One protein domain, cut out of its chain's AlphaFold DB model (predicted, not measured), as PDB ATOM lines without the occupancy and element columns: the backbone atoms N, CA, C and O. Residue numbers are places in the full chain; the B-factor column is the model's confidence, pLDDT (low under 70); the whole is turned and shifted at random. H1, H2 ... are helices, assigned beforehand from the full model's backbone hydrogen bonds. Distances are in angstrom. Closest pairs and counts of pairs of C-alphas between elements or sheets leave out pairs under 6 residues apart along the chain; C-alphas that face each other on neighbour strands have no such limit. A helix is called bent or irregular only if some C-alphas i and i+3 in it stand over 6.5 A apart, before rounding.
ATOM      1  N   ALA A 207     -28.436   1.413 -46.115       90.19
ATOM      2  CA  ALA A 207     -27.118   1.128 -46.670       90.19
ATOM      3  C   ALA A 207     -26.012   1.807 -45.846       90.19
ATOM      4  O   ALA A 207     -25.020   1.160 -45.506       90.19
ATOM      5  N   ARG A 208     -26.223   3.071 -45.456       91.19
ATOM      6  CA  ARG A 208     -25.339   3.819 -44.553       91.19
ATOM      7  C   ARG A 208     -25.174   3.100 -43.216       91.19
ATOM      8  O   ARG A 208     -24.046   2.910 -42.774       91.19
ATOM      9  N   ASP A 209     -26.265   2.690 -42.580       92.38
ATOM     10  CA  ASP A 209     -26.215   2.078 -41.249       92.38
ATOM     11  C   ASP A 209     -25.517   0.713 -41.271       92.38
ATOM     12  O   ASP A 209     -24.716   0.408 -40.386       92.38
ATOM     13  N   ILE A 210     -25.760  -0.092 -42.311       93.62
ATOM     14  CA  ILE A 210     -25.035  -1.349 -42.532       93.62
ATOM     15  C   ILE A 210     -23.538  -1.070 -42.708       93.62
ATOM     16  O   ILE A 210     -22.720  -1.723 -42.066       93.62
ATOM     17  N   TYR A 211     -23.177  -0.084 -43.535       93.88
ATOM     18  CA  TYR A 211     -21.783   0.289 -43.762       93.88
ATOM     19  C   TYR A 211     -21.083   0.750 -42.477       93.88
ATOM     20  O   TYR A 211     -19.983   0.288 -42.184       93.88
ATOM     21  N   LEU A 212     -21.716   1.617 -41.683       92.94
ATOM     22  CA  LEU A 212     -21.143   2.121 -40.433       92.94
ATOM     23  C   LEU A 212     -20.972   1.018 -39.386       92.94
ATOM     24  O   LEU A 212     -19.940   0.961 -38.715       92.94
ATOM     25  N   ASN A 213     -21.954   0.122 -39.269       94.56
ATOM     26  CA  ASN A 213     -21.838  -1.039 -38.393       94.56
ATOM     27  C   ASN A 213     -20.679  -1.944 -38.824       94.56
ATOM     28  O   ASN A 213     -19.899  -2.376 -37.976       94.56
ATOM     29  N   GLU A 214     -20.519  -2.179 -40.127       93.00
ATOM     30  CA  GLU A 214     -19.420  -3.001 -40.633       93.00
ATOM     31  C   GLU A 214     -18.056  -2.321 -40.454       93.00
ATOM     32  O   GLU A 214     -17.092  -2.994 -40.099       93.00
ATOM     33  N   CYS A 215     -17.967  -0.993 -40.605       93.38
ATOM     34  CA  CYS A 215     -16.750  -0.237 -40.287       93.38
ATOM     35  C   CYS A 215     -16.345  -0.437 -38.826       93.38
ATOM     36  O   CYS A 215     -15.182  -0.700 -38.540       93.38
ATOM     37  N   LYS A 216     -17.308  -0.377 -37.903       93.00
ATOM     38  CA  LYS A 216     -17.046  -0.567 -36.475       93.00
ATOM     39  C   LYS A 216     -16.580  -1.991 -36.157       93.00
ATOM     40  O   LYS A 216     -15.592  -2.170 -35.455       93.00
ATOM     41  N   LEU A 217     -17.245  -3.000 -36.727       91.56
ATOM     42  CA  LEU A 217     -16.822  -4.399 -36.596       91.56
ATOM     43  C   LEU A 217     -15.419  -4.621 -37.174       91.56
ATOM     44  O   LEU A 217     -14.610  -5.336 -36.584       91.56
ATOM     45  N   TYR A 218     -15.119  -3.994 -38.311       92.56
ATOM     46  CA  TYR A 218     -13.793  -4.028 -38.912       92.56
ATOM     47  C   TYR A 218     -12.742  -3.384 -38.000       92.56
ATOM     48  O   TYR A 218     -11.681  -3.970 -37.798       92.56
ATOM     49  N   GLU A 219     -13.029  -2.223 -37.409       91.94
ATOM     50  CA  GLU A 219     -12.131  -1.561 -36.458       91.94
ATOM     51  C   GLU A 219     -11.868  -2.410 -35.208       91.94
ATOM     52  O   GLU A 219     -10.721  -2.496 -34.765       91.94
ATOM     53  N   ASP A 220     -12.887  -3.082 -34.670       91.50
ATOM     54  CA  ASP A 220     -12.736  -3.990 -33.529       91.50
ATOM     55  C   ASP A 220     -11.822  -5.179 -33.878       91.50
ATOM     56  O   ASP A 220     -10.891  -5.497 -33.131       91.50
ATOM     57  N   ILE A 221     -12.025  -5.801 -35.048       89.31
ATOM     58  CA  ILE A 221     -11.171  -6.888 -35.558       89.31
ATOM     59  C   ILE A 221      -9.742  -6.389 -35.803       89.31
ATOM     60  O   ILE A 221      -8.775  -7.064 -35.434       89.31
ATOM     61  N   PHE A 222      -9.597  -5.209 -36.403       90.44
ATOM     62  CA  PHE A 222      -8.309  -4.574 -36.651       90.44
ATOM     63  C   PHE A 222      -7.546  -4.368 -35.341       90.44
ATOM     64  O   PHE A 222      -6.396  -4.790 -35.229       90.44
ATOM     65  N   ASN A 223      -8.187  -3.761 -34.339       90.31
ATOM     66  CA  ASN A 223      -7.566  -3.463 -33.050       90.31
ATOM     67  C   ASN A 223      -7.153  -4.750 -32.329       90.31
ATOM     68  O   ASN A 223      -6.018  -4.848 -31.862       90.31
ATOM     69  N   LEU A 224      -8.025  -5.763 -32.315       89.12
ATOM     70  CA  LEU A 224      -7.724  -7.072 -31.737       89.12
ATOM     71  C   LEU A 224      -6.534  -7.745 -32.433       89.12
ATOM     72  O   LEU A 224      -5.672  -8.333 -31.778       89.12
ATOM     73  N   THR A 225      -6.474  -7.668 -33.763       87.19
ATOM     74  CA  THR A 225      -5.382  -8.278 -34.532       87.19
ATOM     75  C   THR A 225      -4.080  -7.533 -34.290       87.19
ATOM     76  O   THR A 225      -3.069  -8.155 -33.978       87.19
ATOM     77  N   MET A 226      -4.097  -6.205 -34.354       87.62
ATOM     78  CA  MET A 226      -2.932  -5.380 -34.051       87.62
ATOM     79  C   MET A 226      -2.402  -5.630 -32.642       87.62
ATOM     80  O   MET A 226      -1.191  -5.742 -32.468       87.62
ATOM     81  N   GLU A 227      -3.283  -5.779 -31.650       87.56
ATOM     82  CA  GLU A 227      -2.884  -6.140 -30.291       87.56
ATOM     83  C   GLU A 227      -2.162  -7.495 -30.274       87.56
ATOM     84  O   GLU A 227      -1.077  -7.603 -29.705       87.56
ATOM     85  N   ARG A 228      -2.698  -8.514 -30.958       82.44
ATOM     86  CA  ARG A 228      -2.059  -9.837 -31.061       82.44
ATOM     87  C   ARG A 228      -0.693  -9.778 -31.738       82.44
ATOM     88  O   ARG A 228       0.251 -10.345 -31.202       82.44
ATOM     89  N   LEU A 229      -0.579  -9.068 -32.859       81.75
ATOM     90  CA  LEU A 229       0.681  -8.916 -33.596       81.75
ATOM     91  C   LEU A 229       1.711  -8.082 -32.821       81.75
ATOM     92  O   LEU A 229       2.908  -8.251 -33.031       81.75
ATOM     93  N   SER A 230       1.261  -7.175 -31.947       81.94
ATOM     94  CA  SER A 230       2.136  -6.335 -31.120       81.94
ATOM     95  C   SER A 230       2.732  -7.063 -29.915       81.94
ATOM     96  O   SER A 230       3.720  -6.596 -29.343       81.94
ATOM     97  N   ARG A 231       2.147  -8.197 -29.512       78.56
ATOM     98  CA  ARG A 231       2.694  -9.020 -28.432       78.56
ATOM     99  C   ARG A 231       4.005  -9.645 -28.897       78.56
ATOM    100  O   ARG A 231       4.160 -10.010 -30.060       78.56
ATOM    101  N   SER A 232       4.949  -9.780 -27.969       65.50
ATOM    102  CA  SER A 232       6.193 -10.502 -28.226       65.50
ATOM    103  C   SER A 232       5.875 -11.898 -28.753       65.50
ATOM    104  O   SER A 232       5.043 -12.593 -28.163       65.50
ATOM    105  N   ILE A 233       6.555 -12.296 -29.828       69.06
ATOM    106  CA  ILE A 233       6.460 -13.635 -30.412       69.06
ATOM    107  C   ILE A 233       6.663 -14.657 -29.293       69.06
ATOM    108  O   ILE A 233       7.740 -14.726 -28.701       69.06
ATOM    109  N   GLN A 234       5.611 -15.409 -28.965       68.38
ATOM    110  CA  GLN A 234       5.730 -16.515 -28.026       68.38
ATOM    111  C   GLN A 234       6.578 -17.583 -28.692       68.38
ATOM    112  O   GLN A 234       6.165 -18.158 -29.703       68.38
ATOM    113  N   VAL A 235       7.762 -17.818 -28.136       69.12
ATOM    114  CA  VAL A 235       8.653 -18.845 -28.651       69.12
ATOM    115  C   VAL A 235       7.983 -20.195 -28.439       69.12
ATOM    116  O   VAL A 235       7.658 -20.581 -27.320       69.12
ATOM    117  N   ALA A 236       7.720 -20.888 -29.540       72.69
ATOM    118  CA  ALA A 236       7.190 -22.238 -29.507       72.69
ATOM    119  C   ALA A 236       8.316 -23.228 -29.176       72.69
ATOM    120  O   ALA A 236       9.433 -23.108 -29.682       72.69
ATOM    121  N   SER A 237       8.008 -24.224 -28.345       73.94
ATOM    122  CA  SER A 237       8.947 -25.270 -27.926       73.94
ATOM    123  C   SER A 237       8.978 -26.476 -28.869       73.94
ATOM    124  O   SER A 237       9.842 -27.341 -28.736       73.94
ATOM    125  N   THR A 238       8.057 -26.547 -29.840       76.62
ATOM    126  CA  THR A 238       7.997 -27.624 -30.841       76.62
ATOM    127  C   THR A 238       7.675 -27.104 -32.241       76.62
ATOM    128  O   THR A 238       7.007 -26.077 -32.405       76.62
ATOM    129  N   SER A 239       8.087 -27.846 -33.277       81.44
ATOM    130  CA  SER A 239       7.728 -27.537 -34.669       81.44
ATOM    131  C   SER A 239       6.211 -27.543 -34.905       81.44
ATOM    132  O   SER A 239       5.702 -26.717 -35.662       81.44
ATOM    133  N   ASP A 240       5.463 -28.401 -34.206       83.06
ATOM    134  CA  ASP A 240       3.996 -28.427 -34.258       83.06
ATOM    135  C   ASP A 240       3.355 -27.150 -33.699       83.06
ATOM    136  O   ASP A 240       2.354 -26.674 -34.237       83.06
ATOM    137  N   GLN A 241       3.916 -26.572 -32.633       82.56
ATOM    138  CA  GLN A 241       3.425 -25.309 -32.080       82.56
ATOM    139  C   GLN A 241       3.665 -24.148 -33.054       82.56
ATOM    140  O   GLN A 241       2.743 -23.366 -33.291       82.56
ATOM    141  N   TYR A 242       4.837 -24.089 -33.698       81.31
ATOM    142  CA  TYR A 242       5.099 -23.121 -34.770       81.31
ATOM    143  C   TYR A 242       4.148 -23.296 -35.958       81.31
ATOM    144  O   TYR A 242       3.632 -22.314 -36.490       81.31
ATOM    145  N   ALA A 243       3.868 -24.538 -36.363       84.94
ATOM    146  CA  ALA A 243       2.931 -24.816 -37.448       84.94
ATOM    147  C   ALA A 243       1.495 -24.374 -37.107       84.94
ATOM    148  O   ALA A 243       0.797 -23.851 -37.977       84.94
ATOM    149  N   ARG A 244       1.057 -24.537 -35.850       86.38
ATOM    150  CA  ARG A 244      -0.249 -24.043 -35.380       86.38
ATOM    151  C   ARG A 244      -0.318 -22.521 -35.379       86.38
ATOM    152  O   ARG A 244      -1.250 -21.985 -35.965       86.38
ATOM    153  N   GLN A 245       0.680 -21.844 -34.808       83.25
ATOM    154  CA  GLN A 245       0.752 -20.378 -34.819       83.25
ATOM    155  C   GLN A 245       0.727 -19.839 -36.257       83.25
ATOM    156  O   GLN A 245      -0.074 -18.966 -36.581       83.25
ATOM    157  N   LEU A 246       1.525 -20.419 -37.160       86.88
ATOM    158  CA  LEU A 246       1.529 -20.049 -38.577       86.88
ATOM    159  C   LEU A 246       0.154 -20.244 -39.240       86.88
ATOM    160  O   LEU A 246      -0.296 -19.383 -39.995       86.88
ATOM    161  N   SER A 247      -0.514 -21.368 -38.967       88.31
ATOM    162  CA  SER A 247      -1.868 -21.639 -39.465       88.31
ATOM    163  C   SER A 247      -2.867 -20.593 -38.966       88.31
ATOM    164  O   SER A 247      -3.648 -20.057 -39.750       88.31
ATOM    165  N   GLU A 248      -2.802 -20.240 -37.680       84.50
ATOM    166  CA  GLU A 248      -3.633 -19.187 -37.099       84.50
ATOM    167  C   GLU A 248      -3.387 -17.840 -37.787       84.50
ATOM    168  O   GLU A 248      -4.355 -17.197 -38.189       84.50
ATOM    169  N   HIS A 249      -2.133 -17.430 -38.003       83.50
ATOM    170  CA  HIS A 249      -1.819 -16.187 -38.721       83.50
ATOM    171  C   HIS A 249      -2.394 -16.165 -40.145       83.50
ATOM    172  O   HIS A 249      -2.968 -15.155 -40.554       83.50
ATOM    173  N   LYS A 250      -2.316 -17.284 -40.879       86.94
ATOM    174  CA  LYS A 250      -2.894 -17.400 -42.230       86.94
ATOM    175  C   LYS A 250      -4.417 -17.266 -42.221       86.94
ATOM    176  O   LYS A 250      -4.953 -16.492 -43.008       86.94
ATOM    177  N   ILE A 251      -5.100 -17.935 -41.289       87.19
ATOM    178  CA  ILE A 251      -6.561 -17.825 -41.128       87.19
ATOM    179  C   ILE A 251      -6.967 -16.379 -40.800       87.19
ATOM    180  O   ILE A 251      -7.933 -15.866 -41.361       87.19
ATOM    181  N   HIS A 252      -6.229 -15.698 -39.919       82.69
ATOM    182  CA  HIS A 252      -6.514 -14.297 -39.588       82.69
ATOM    183  C   HIS A 252      -6.323 -13.368 -40.790       82.69
ATOM    184  O   HIS A 252      -7.134 -12.464 -40.992       82.69
ATOM    185  N   ASN A 253      -5.297 -13.608 -41.611       86.31
ATOM    186  CA  ASN A 253      -5.078 -12.848 -42.839       86.31
ATOM    187  C   ASN A 253      -6.280 -12.957 -43.792       86.31
ATOM    188  O   ASN A 253      -6.791 -11.948 -44.270       86.31
ATOM    189  N   GLU A 254      -6.780 -14.177 -44.006       88.31
ATOM    190  CA  GLU A 254      -7.950 -14.428 -44.855       88.31
ATOM    191  C   GLU A 254      -9.211 -13.731 -44.325       88.31
ATOM    192  O   GLU A 254      -9.977 -13.160 -45.103       88.31
ATOM    193  N   GLN A 255      -9.416 -13.722 -43.004       86.62
ATOM    194  CA  GLN A 255     -10.544 -13.024 -42.378       86.62
ATOM    195  C   GLN A 255     -10.484 -11.508 -42.601       86.62
ATOM    196  O   GLN A 255     -11.509 -10.892 -42.896       86.62
ATOM    197  N   ILE A 256      -9.301 -10.902 -42.485       87.75
ATOM    198  CA  ILE A 256      -9.111  -9.463 -42.714       87.75
ATOM    199  C   ILE A 256      -9.320  -9.114 -44.184       87.75
ATOM    200  O   ILE A 256     -10.002  -8.133 -44.486       87.75
ATOM    201  N   ASP A 257      -8.790  -9.932 -45.095       89.38
ATOM    202  CA  ASP A 257      -8.985  -9.755 -46.532       89.38
ATOM    203  C   ASP A 257     -10.465  -9.837 -46.921       89.38
ATOM    204  O   ASP A 257     -10.959  -8.992 -47.673       89.38
ATOM    205  N   GLU A 258     -11.194 -10.815 -46.382       90.69
ATOM    206  CA  GLU A 258     -12.631 -10.949 -46.612       90.69
ATOM    207  C   GLU A 258     -13.403  -9.748 -46.055       90.69
ATOM    208  O   GLU A 258     -14.252  -9.178 -46.744       90.69
ATOM    209  N   LYS A 259     -13.062  -9.282 -44.849       88.69
ATOM    210  CA  LYS A 259     -13.689  -8.093 -44.266       88.69
ATOM    211  C   LYS A 259     -13.400  -6.818 -45.051       88.69
ATOM    212  O   LYS A 259     -14.314  -6.023 -45.262       88.69
ATOM    213  N   ARG A 260     -12.182  -6.647 -45.572       89.75
ATOM    214  CA  ARG A 260     -11.845  -5.536 -46.478       89.75
ATOM    215  C   ARG A 260     -12.712  -5.570 -47.738       89.75
ATOM    216  O   ARG A 260     -13.262  -4.543 -48.128       89.75
ATOM    217  N   ARG A 261     -12.885  -6.742 -48.362       91.56
ATOM    218  CA  ARG A 261     -13.751  -6.889 -49.548       91.56
ATOM    219  C   ARG A 261     -15.204  -6.546 -49.234       91.56
ATOM    220  O   ARG A 261     -15.829  -5.826 -50.010       91.56
ATOM    221  N   GLN A 262     -15.726  -7.024 -48.105       92.06
ATOM    222  CA  GLN A 262     -17.081  -6.700 -47.648       92.06
ATOM    223  C   GLN A 262     -17.262  -5.190 -47.469       92.06
ATOM    224  O   GLN A 262     -18.236  -4.631 -47.973       92.06
ATOM    225  N   LEU A 263     -16.299  -4.519 -46.833       92.94
ATOM    226  CA  LEU A 263     -16.339  -3.077 -46.600       92.94
ATOM    227  C   LEU A 263     -16.308  -2.281 -47.914       92.94
ATOM    228  O   LEU A 263     -17.116  -1.369 -48.084       92.94
ATOM    229  N   ASN A 264     -15.469  -2.676 -48.877       92.75
ATOM    230  CA  ASN A 264     -15.421  -2.055 -50.207       92.75
ATOM    231  C   ASN A 264     -16.741  -2.236 -50.971       92.75
ATOM    232  O   ASN A 264     -17.291  -1.272 -51.495       92.75
ATOM    233  N   MET A 265     -17.309  -3.447 -50.967       94.19
ATOM    234  CA  MET A 265     -18.610  -3.698 -51.597       94.19
ATOM    235  C   MET A 265     -19.739  -2.873 -50.970       94.19
ATOM    236  O   MET A 265     -20.639  -2.425 -51.679       94.19
ATOM    237  N   LEU A 266     -19.736  -2.711 -49.644       93.25
ATOM    238  CA  LEU A 266     -20.735  -1.898 -48.951       93.25
ATOM    239  C   LEU A 266     -20.560  -0.416 -49.269       93.25
ATOM    240  O   LEU A 266     -21.555   0.252 -49.532       93.25
ATOM    241  N   TYR A 267     -19.319   0.070 -49.309       93.50
ATOM    242  CA  TYR A 267     -19.013   1.443 -49.694       93.50
ATOM    243  C   TYR A 267     -19.494   1.756 -51.117       93.50
ATOM    244  O   TYR A 267     -20.143   2.777 -51.332       93.50
ATOM    245  N   ASP A 268     -19.280   0.849 -52.073       91.44
ATOM    246  CA  ASP A 268     -19.730   1.011 -53.462       91.44
ATOM    247  C   ASP A 268     -21.258   1.045 -53.620       91.44
ATOM    248  O   ASP A 268     -21.769   1.618 -54.584       91.44
ATOM    249  N   ARG A 269     -22.001   0.454 -52.674       90.75
ATOM    250  CA  ARG A 269     -23.473   0.481 -52.648       90.75
ATOM    251  C   ARG A 269     -24.053   1.770 -52.071       90.75
ATOM    252  O   ARG A 269     -25.261   1.973 -52.180       90.75
ATOM    253  N   LEU A 270     -23.235   2.615 -51.449       90.62
ATOM    254  CA  LEU A 270     -23.681   3.903 -50.931       90.62
ATOM    255  C   LEU A 270     -23.954   4.880 -52.083       90.62
ATOM    256  O   LEU A 270     -23.289   4.873 -53.127       90.62
ATOM    257  N   ASP A 271     -24.920   5.771 -51.877       86.81
ATOM    258  CA  ASP A 271     -25.176   6.868 -52.803       86.81
ATOM    259  C   ASP A 271     -23.968   7.825 -52.888       86.81
ATOM    260  O   ASP A 271     -23.029   7.779 -52.087       86.81
ATOM    261  N   HIS A 272     -23.951   8.670 -53.919       86.69
ATOM    262  CA  HIS A 272     -22.817   9.555 -54.194       86.69
ATOM    263  C   HIS A 272     -22.515  10.527 -53.044       86.69
ATOM    264  O   HIS A 272     -21.343  10.737 -52.708       86.69
ATOM    265  N   ASP A 273     -23.551  11.080 -52.417       83.31
ATOM    266  CA  ASP A 273     -23.397  12.081 -51.368       83.31
ATOM    267  C   ASP A 273     -22.876  11.424 -50.090       83.31
ATOM    268  O   ASP A 273     -21.923  11.911 -49.472       83.31
ATOM    269  N   THR A 274     -23.422  10.259 -49.735       84.75
ATOM    270  CA  THR A 274     -22.952   9.464 -48.597       84.75
ATOM    271  C   THR A 274     -21.508   8.999 -48.794       84.75
ATOM    272  O   THR A 274     -20.698   9.156 -47.876       84.75
ATOM    273  N   ARG A 275     -21.126   8.516 -49.986       89.75
ATOM    274  CA  ARG A 275     -19.718   8.173 -50.280       89.75
ATOM    275  C   ARG A 275     -18.799   9.366 -50.095       89.75
ATOM    276  O   ARG A 275     -17.789   9.255 -49.414       89.75
ATOM    277  N   THR A 276     -19.171  10.526 -50.631       88.50
ATOM    278  CA  THR A 276     -18.360  11.744 -50.510       88.50
ATOM    279  C   THR A 276     -18.149  12.144 -49.046       88.50
ATOM    280  O   THR A 276     -17.033  12.497 -48.663       88.50
ATOM    281  N   ARG A 277     -19.182  12.017 -48.200       86.81
ATOM    282  CA  ARG A 277     -19.084  12.281 -46.751       86.81
ATOM    283  C   ARG A 277     -18.123  11.326 -46.038       86.81
ATOM    284  O   ARG A 277     -17.372  11.766 -45.171       86.81
ATOM    285  N   TYR A 278     -18.122  10.042 -46.402       89.50
ATOM    286  CA  TYR A 278     -17.307   9.013 -45.742       89.50
ATOM    287  C   TYR A 278     -15.990   8.683 -46.451       89.50
ATOM    288  O   TYR A 278     -15.221   7.875 -45.934       89.50
ATOM    289  N   LEU A 279     -15.684   9.333 -47.576       92.25
ATOM    290  CA  LEU A 279     -14.514   9.050 -48.411       92.25
ATOM    291  C   LEU A 279     -13.209   9.046 -47.613       92.25
ATOM    292  O   LEU A 279     -12.405   8.127 -47.737       92.25
ATOM    293  N   LYS A 280     -13.015  10.058 -46.759       93.25
ATOM    294  CA  LYS A 280     -11.812  10.159 -45.929       93.25
ATOM    295  C   LYS A 280     -11.701   8.988 -44.951       93.25
ATOM    296  O   LYS A 280     -10.654   8.363 -44.876       93.25
ATOM    297  N   HIS A 281     -12.783   8.682 -44.234       91.88
ATOM    298  CA  HIS A 281     -12.797   7.586 -43.266       91.88
ATOM    299  C   HIS A 281     -12.559   6.232 -43.946       91.88
ATOM    300  O   HIS A 281     -11.767   5.435 -43.457       91.88
ATOM    301  N   HIS A 282     -13.183   6.005 -45.106       93.94
ATOM    302  CA  HIS A 282     -12.964   4.805 -45.907       93.94
ATOM    303  C   HIS A 282     -11.495   4.658 -46.323       93.94
ATOM    304  O   HIS A 282     -10.902   3.599 -46.136       93.94
ATOM    305  N   HIS A 283     -10.881   5.736 -46.814       93.94
ATOM    306  CA  HIS A 283      -9.477   5.721 -47.216       93.94
ATOM    307  C   HIS A 283      -8.520   5.515 -46.028       93.94
ATOM    308  O   HIS A 283      -7.531   4.792 -46.144       93.94
ATOM    309  N   ASP A 284      -8.830   6.091 -44.864       93.62
ATOM    310  CA  ASP A 284      -8.066   5.863 -43.633       93.62
ATOM    311  C   ASP A 284      -8.137   4.384 -43.198       93.62
ATOM    312  O   ASP A 284      -7.121   3.804 -42.802       93.62
ATOM    313  N   LEU A 285      -9.312   3.747 -43.304       92.00
ATOM    314  CA  LEU A 285      -9.487   2.315 -43.033       92.00
ATOM    315  C   LEU A 285      -8.733   1.443 -44.040       92.00
ATOM    316  O   LEU A 285      -8.064   0.491 -43.640       92.00
ATOM    317  N   GLU A 286      -8.793   1.779 -45.327       91.81
ATOM    318  CA  GLU A 286      -8.065   1.078 -46.387       91.81
ATOM    319  C   GLU A 286      -6.551   1.127 -46.149       91.81
ATOM    320  O   GLU A 286      -5.877   0.095 -46.177       91.81
ATOM    321  N   LYS A 287      -6.018   2.311 -45.836       93.25
ATOM    322  CA  LYS A 287      -4.599   2.484 -45.519       93.25
ATOM    323  C   LYS A 287      -4.185   1.633 -44.319       93.25
ATOM    324  O   LYS A 287      -3.203   0.898 -44.405       93.25
ATOM    325  N   ARG A 288      -4.947   1.694 -43.222       91.00
ATOM    326  CA  ARG A 288      -4.697   0.879 -42.022       91.00
ATOM    327  C   ARG A 288      -4.756  -0.616 -42.339       91.00
ATOM    328  O   ARG A 288      -3.915  -1.368 -41.859       91.00
ATOM    329  N   SER A 289      -5.705  -1.042 -43.170       90.94
ATOM    330  CA  SER A 289      -5.828  -2.431 -43.624       90.94
ATOM    331  C   SER A 289      -4.558  -2.925 -44.312       90.94
ATOM    332  O   SER A 289      -4.064  -4.004 -43.991       90.94
ATOM    333  N   ASN A 290      -3.989  -2.107 -45.199       90.25
ATOM    334  CA  ASN A 290      -2.750  -2.442 -45.896       90.25
ATOM    335  C   ASN A 290      -1.566  -2.535 -44.920       90.25
ATOM    336  O   ASN A 290      -0.830  -3.514 -44.957       90.25
ATOM    337  N   GLU A 291      -1.441  -1.598 -43.974       90.62
ATOM    338  CA  GLU A 291      -0.399  -1.652 -42.933       90.62
ATOM    339  C   GLU A 291      -0.505  -2.913 -42.055       90.62
ATOM    340  O   GLU A 291       0.506  -3.492 -41.647       90.62
ATOM    341  N   LEU A 292      -1.729  -3.352 -41.744       89.88
ATOM    342  CA  LEU A 292      -1.970  -4.591 -41.008       89.88
ATOM    343  C   LEU A 292      -1.604  -5.823 -41.845       89.88
ATOM    344  O   LEU A 292      -0.961  -6.736 -41.331       89.88
ATOM    345  N   GLN A 293      -1.981  -5.838 -43.123       88.81
ATOM    346  CA  GLN A 293      -1.654  -6.919 -44.050       88.81
ATOM    347  C   GLN A 293      -0.137  -7.080 -44.209       88.81
ATOM    348  O   GLN A 293       0.364  -8.200 -44.096       88.81
ATOM    349  N   ASP A 294       0.596  -5.979 -44.364       89.88
ATOM    350  CA  ASP A 294       2.059  -5.988 -44.449       89.88
ATOM    351  C   ASP A 294       2.683  -6.621 -43.195       89.88
ATOM    352  O   ASP A 294       3.500  -7.538 -43.296       89.88
ATOM    353  N   LYS A 295       2.217  -6.235 -42.000       89.19
ATOM    354  CA  LYS A 295       2.685  -6.828 -40.733       89.19
ATOM    355  C   LYS A 295       2.386  -8.319 -40.618       89.19
ATOM    356  O   LYS A 295       3.215  -9.076 -40.111       89.19
ATOM    357  N   ILE A 296       1.206  -8.759 -41.055       88.38
ATOM    358  CA  ILE A 296       0.842 -10.181 -41.034       88.38
ATOM    359  C   ILE A 296       1.736 -10.971 -41.990       88.38
ATOM    360  O   ILE A 296       2.190 -12.060 -41.636       88.38
ATOM    361  N   ILE A 297       2.021 -10.430 -43.176       89.06
ATOM    362  CA  ILE A 297       2.917 -11.054 -44.156       89.06
ATOM    363  C   ILE A 297       4.332 -11.170 -43.585       89.06
ATOM    364  O   ILE A 297       4.909 -12.256 -43.626       89.06
ATOM    365  N   GLU A 298       4.870 -10.100 -42.996       88.62
ATOM    366  CA  GLU A 298       6.188 -10.112 -42.351       88.62
ATOM    367  C   GLU A 298       6.287 -11.199 -41.270       88.62
ATOM    368  O   GLU A 298       7.226 -12.001 -41.274       88.62
ATOM    369  N   GLN A 299       5.291 -11.288 -40.382       85.69
ATOM    370  CA  GLN A 299       5.257 -12.331 -39.354       85.69
ATOM    371  C   GLN A 299       5.097 -13.732 -39.950       85.69
ATOM    372  O   GLN A 299       5.757 -14.665 -39.499       85.69
ATOM    373  N   THR A 300       4.275 -13.889 -40.989       88.31
ATOM    374  CA  THR A 300       4.083 -15.173 -41.681       88.31
ATOM    375  C   THR A 300       5.403 -15.673 -42.267       88.31
ATOM    376  O   THR A 300       5.782 -16.817 -42.025       88.31
ATOM    377  N   ILE A 301       6.144 -14.805 -42.964       89.50
ATOM    378  CA  ILE A 301       7.462 -15.127 -43.535       89.50
ATOM    379  C   ILE A 301       8.449 -15.507 -42.425       89.50
ATOM    380  O   ILE A 301       9.199 -16.478 -42.559       89.50
ATOM    381  N   TYR A 302       8.440 -14.771 -41.312       86.50
ATOM    382  CA  TYR A 302       9.300 -15.058 -40.169       86.50
ATOM    383  C   TYR A 302       9.001 -16.433 -39.545       86.50
ATOM    384  O   TYR A 302       9.920 -17.229 -39.334       86.50
ATOM    385  N   TYR A 303       7.727 -16.759 -39.317       85.19
ATOM    386  CA  TYR A 303       7.311 -18.062 -38.796       85.19
ATOM    387  C   TYR A 303       7.610 -19.213 -39.763       85.19
ATOM    388  O   TYR A 303       8.027 -20.286 -39.326       85.19
ATOM    389  N   GLU A 304       7.458 -19.003 -41.071       89.12
ATOM    390  CA  GLU A 304       7.852 -19.984 -42.088       89.12
ATOM    391  C   GLU A 304       9.359 -20.252 -42.065       89.12
ATOM    392  O   GLU A 304       9.787 -21.409 -42.128       89.12
ATOM    393  N   TYR A 305      10.169 -19.200 -41.920       88.56
ATOM    394  CA  TYR A 305      11.612 -19.330 -41.764       88.56
ATOM    395  C   TYR A 305      11.976 -20.121 -40.499       88.56
ATOM    396  O   TYR A 305      12.734 -21.090 -40.596       88.56
ATOM    397  N   LEU A 306      11.412 -19.763 -39.338       84.94
ATOM    398  CA  LEU A 306      11.669 -20.464 -38.077       84.94
ATOM    399  C   LEU A 306      11.273 -21.938 -38.152       84.94
ATOM    400  O   LEU A 306      12.075 -22.803 -37.804       84.94
ATOM    401  N   LEU A 307      10.079 -22.239 -38.668       87.50
ATOM    402  CA  LEU A 307       9.597 -23.610 -38.817       87.50
ATOM    403  C   LEU A 307      10.521 -24.440 -39.720       87.50
ATOM    404  O   LEU A 307      10.779 -25.610 -39.432       87.50
ATOM    405  N   ARG A 308      11.043 -23.844 -40.799       89.06
ATOM    406  CA  ARG A 308      12.000 -24.508 -41.693       89.06
ATOM    407  C   ARG A 308      13.298 -24.855 -40.968       89.06
ATOM    408  O   ARG A 308      13.729 -26.003 -41.040       89.06
ATOM    409  N   ILE A 309      13.898 -23.886 -40.273       85.62
ATOM    410  CA  ILE A 309      15.144 -24.092 -39.517       85.62
ATOM    411  C   ILE A 309      14.939 -25.135 -38.415       85.62
ATOM    412  O   ILE A 309      15.777 -26.017 -38.239       85.62
ATOM    413  N   TRP A 310      13.803 -25.083 -37.721       85.06
ATOM    414  CA  TRP A 310      13.479 -26.025 -36.656       85.06
ATOM    415  C   TRP A 310      13.367 -27.463 -37.168       85.06
ATOM    416  O   TRP A 310      13.969 -28.369 -36.599       85.06
ATOM    417  N   ARG A 311      12.662 -27.680 -38.285       86.25
ATOM    418  CA  ARG A 311      12.538 -29.011 -38.908       86.25
ATOM    419  C   ARG A 311      13.872 -29.556 -39.407       86.25
ATOM    420  O   ARG A 311      14.133 -30.752 -39.290       86.25
ATOM    421  N   GLU A 312      14.721 -28.693 -39.960       87.81
ATOM    422  CA  GLU A 312      16.072 -29.078 -40.373       87.81
ATOM    423  C   GLU A 312      16.915 -29.501 -39.163       87.81
ATOM    424  O   GLU A 312      17.606 -30.518 -39.211       87.81
ATOM    425  N   TYR A 313      16.807 -28.764 -38.055       84.31
ATOM    426  CA  TYR A 313      17.480 -29.097 -36.804       84.31
ATOM    427  C   TYR A 313      16.975 -30.416 -36.201       84.31
ATOM    428  O   TYR A 313      17.790 -31.264 -35.842       84.31
ATOM    429  N   GLU A 314      15.655 -30.633 -36.151       82.44
ATOM    430  CA  GLU A 314      15.043 -31.894 -35.701       82.44
ATOM    431  C   GLU A 314      15.533 -33.086 -36.534       82.44
ATOM    432  O   GLU A 314      15.958 -34.092 -35.970       82.44
ATOM    433  N   THR A 315      15.566 -32.937 -37.862       85.69
ATOM    434  CA  THR A 315      16.039 -33.989 -38.777       85.69
ATOM    435  C   THR A 315      17.504 -34.339 -38.514       85.69
ATOM    436  O   THR A 315      17.839 -35.508 -38.335       85.69
ATOM    437  N   ARG A 316      18.382 -33.330 -38.414       82.75
ATOM    438  CA  ARG A 316      19.813 -33.541 -38.126       82.75
ATOM    439  C   ARG A 316      20.043 -34.166 -36.749       82.75
ATOM    440  O   ARG A 316      20.916 -35.018 -36.603       82.75
ATOM    441  N   LEU A 317      19.281 -33.757 -35.732       81.38
ATOM    442  CA  LEU A 317      19.362 -34.357 -34.397       81.38
ATOM    443  C   LEU A 317      18.953 -35.831 -34.412       81.38
ATOM    444  O   LEU A 317      19.617 -36.649 -33.774       81.38
ATOM    445  N   ASP A 318      17.881 -36.174 -35.124       82.25
ATOM    446  CA  ASP A 318      17.420 -37.556 -35.232       82.25
ATOM    447  C   ASP A 318      18.414 -38.421 -36.031       82.25
ATOM    448  O   ASP A 318      18.697 -39.549 -35.627       82.25
ATOM    449  N   GLU A 319      19.045 -37.884 -37.081       82.00
ATOM    450  CA  GLU A 319      20.157 -38.543 -37.784       82.00
ATOM    451  C   GLU A 319      21.342 -38.834 -36.849       82.00
ATOM    452  O   GLU A 319      21.824 -39.969 -36.799       82.00
ATOM    453  N   ILE A 320      21.792 -37.841 -36.070       79.50
ATOM    454  CA  ILE A 320      22.881 -38.012 -35.094       79.50
ATOM    455  C   ILE A 320      22.499 -39.062 -34.048       79.50
ATOM    456  O   ILE A 320      23.307 -39.931 -33.718       79.50
ATOM    457  N   ARG A 321      21.260 -39.025 -33.547       77.50
ATOM    458  CA  ARG A 321      20.759 -40.016 -32.593       77.50
ATOM    459  C   ARG A 321      20.799 -41.428 -33.177       77.50
ATOM    460  O   ARG A 321      21.317 -42.328 -32.526       77.50
ATOM    461  N   HIS A 322      20.324 -41.622 -34.407       82.12
ATOM    462  CA  HIS A 322      20.379 -42.922 -35.077       82.12
ATOM    463  C   HIS A 322      21.813 -43.412 -35.302       82.12
ATOM    464  O   HIS A 322      22.083 -44.605 -35.146       82.12
ATOM    465  N   GLN A 323      22.747 -42.512 -35.622       77.25
ATOM    466  CA  GLN A 323      24.169 -42.852 -35.712       77.25
ATOM    467  C   GLN A 323      24.731 -43.300 -34.356       77.25
ATOM    468  O   GLN A 323      25.425 -44.316 -34.292       77.25
ATOM    469  N   LEU A 324      24.410 -42.587 -33.271       76.25
ATOM    470  CA  LEU A 324      24.822 -42.948 -31.911       76.25
ATOM    471  C   LEU A 324      24.248 -44.307 -31.483       76.25
ATOM    472  O   LEU A 324      25.000 -45.153 -31.000       76.25
ATOM    473  N   ASP A 325      22.957 -44.549 -31.717       77.81
ATOM    474  CA  ASP A 325      22.295 -45.828 -31.429       77.81
ATOM    475  C   ASP A 325      22.948 -46.975 -32.230       77.81
ATOM    476  O   ASP A 325      23.225 -48.055 -31.695       77.81
ATOM    477  N   GLY A 326      23.275 -46.725 -33.504       78.69
ATOM    478  CA  GLY A 326      24.003 -47.656 -34.367       78.69
ATOM    479  C   GLY A 326      25.388 -48.012 -33.818       78.69
ATOM    480  O   GLY A 326      25.712 -49.195 -33.703       78.69
ATOM    481  N   ILE A 327      26.177 -47.017 -33.402       74.69
ATOM    482  CA  ILE A 327      27.491 -47.226 -32.764       74.69
ATOM    483  C   ILE A 327      27.345 -48.024 -31.462       74.69
ATOM    484  O   ILE A 327      28.098 -48.970 -31.227       74.69
ATOM    485  N   GLN A 328      26.357 -47.689 -30.626       70.19
ATOM    486  CA  GLN A 328      26.115 -48.381 -29.360       70.19
ATOM    487  C   GLN A 328      25.764 -49.857 -29.568       70.19
ATOM    488  O   GLN A 328      26.233 -50.709 -28.813       70.19
ATOM    489  N   SER A 329      24.988 -50.176 -30.608       75.69
ATOM    490  CA  SER A 329      24.619 -51.561 -30.934       75.69
ATOM    491  C   SER A 329      25.804 -52.421 -31.401       75.69
ATOM    492  O   SER A 329      25.770 -53.642 -31.255       75.69
ATOM    493  N   GLN A 330      26.866 -51.794 -31.920       71.88
ATOM    494  CA  GLN A 330      28.082 -52.459 -32.404       71.88
ATOM    495  C   GLN A 330      29.159 -52.631 -31.318       71.88
ATOM    496  O   GLN A 330      30.128 -53.368 -31.521       71.88
ATOM    497  N   LEU A 331      29.020 -51.971 -30.163       66.50
ATOM    498  CA  LEU A 331      29.966 -52.090 -29.055       66.50
ATOM    499  C   LEU A 331      29.752 -53.409 -28.280       66.50
ATOM    500  O   LEU A 331      28.619 -53.750 -27.935       66.50
ATOM    501  N   PRO A 332      30.821 -54.159 -27.945       61.12
ATOM    502  CA  PRO A 332      30.698 -55.378 -27.147       61.12
ATOM    503  C   PRO A 332      30.121 -55.071 -25.755       61.12
ATOM    504  O   PRO A 332      30.506 -54.089 -25.122       61.12
TER     505      PRO A 332
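This is residues 207 to 332 of the 358 residues of a protein of Rotaria sp. Silwood1 (UniProt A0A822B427). Three helices side by side make a slim up-and-down bundle, each running against the one before it, and one end of the printed part sticks out of it as an arm, residues 315 to 332, of which 315 to 330 belong to the longest helix, H3. The 126 printed residues hold H1, H2 and H3 in that order, all helix, with no named strand. The whole is extended, a rod of 89 by 23 by 17 A with a radius of gyration of the C-alphas of 23.0 A.

H1, residues 207 to 230, begins at C-alpha 207 (-27.118, 1.128, -46.670) and is 34.0 A long. H2, residues 239 to 268, is 43.8 A long. H3, residues 272 to 330, is 83.1 A long and ends at C-alpha 330 (28.082, -52.459, -32.404). H3 is irregular: C-alphas 277 and 280 are 7.6 A apart, and it has a kink of 56 degrees near residue 279.

H1 and H2, a helical hairpin, touch at a shallow tilt of 24 degrees, opposite ways; their closest C-alphas, Tyr 211 and Leu 266, are 5.7 A apart. H2 and H3, also a hairpin, touch at a shallow tilt of 15 degrees, opposite ways, closest at the C-alphas of Ser 239 and Leu 307, 6.0 A. H3 touches H1 with residues 274 to 296 alone, the same way, at a shallow tilt of 33 degrees, only just short of steep; the closest C-alphas, Met 226 and Leu 292, are 7.1 A apart. Every O i to N i+4 pair is within hydrogen-bond range in H1 and H2, and 53 of 55 in H3.

The C-alphas of Asp 273 and Pro 332, the two farthest apart, are 89.8 A apart. The printed part has no cut; the link H1 to H2 is short and H2 to H3 tight. The model's pLDDT is under 70 at residues 232 to 235 and 331 to 332.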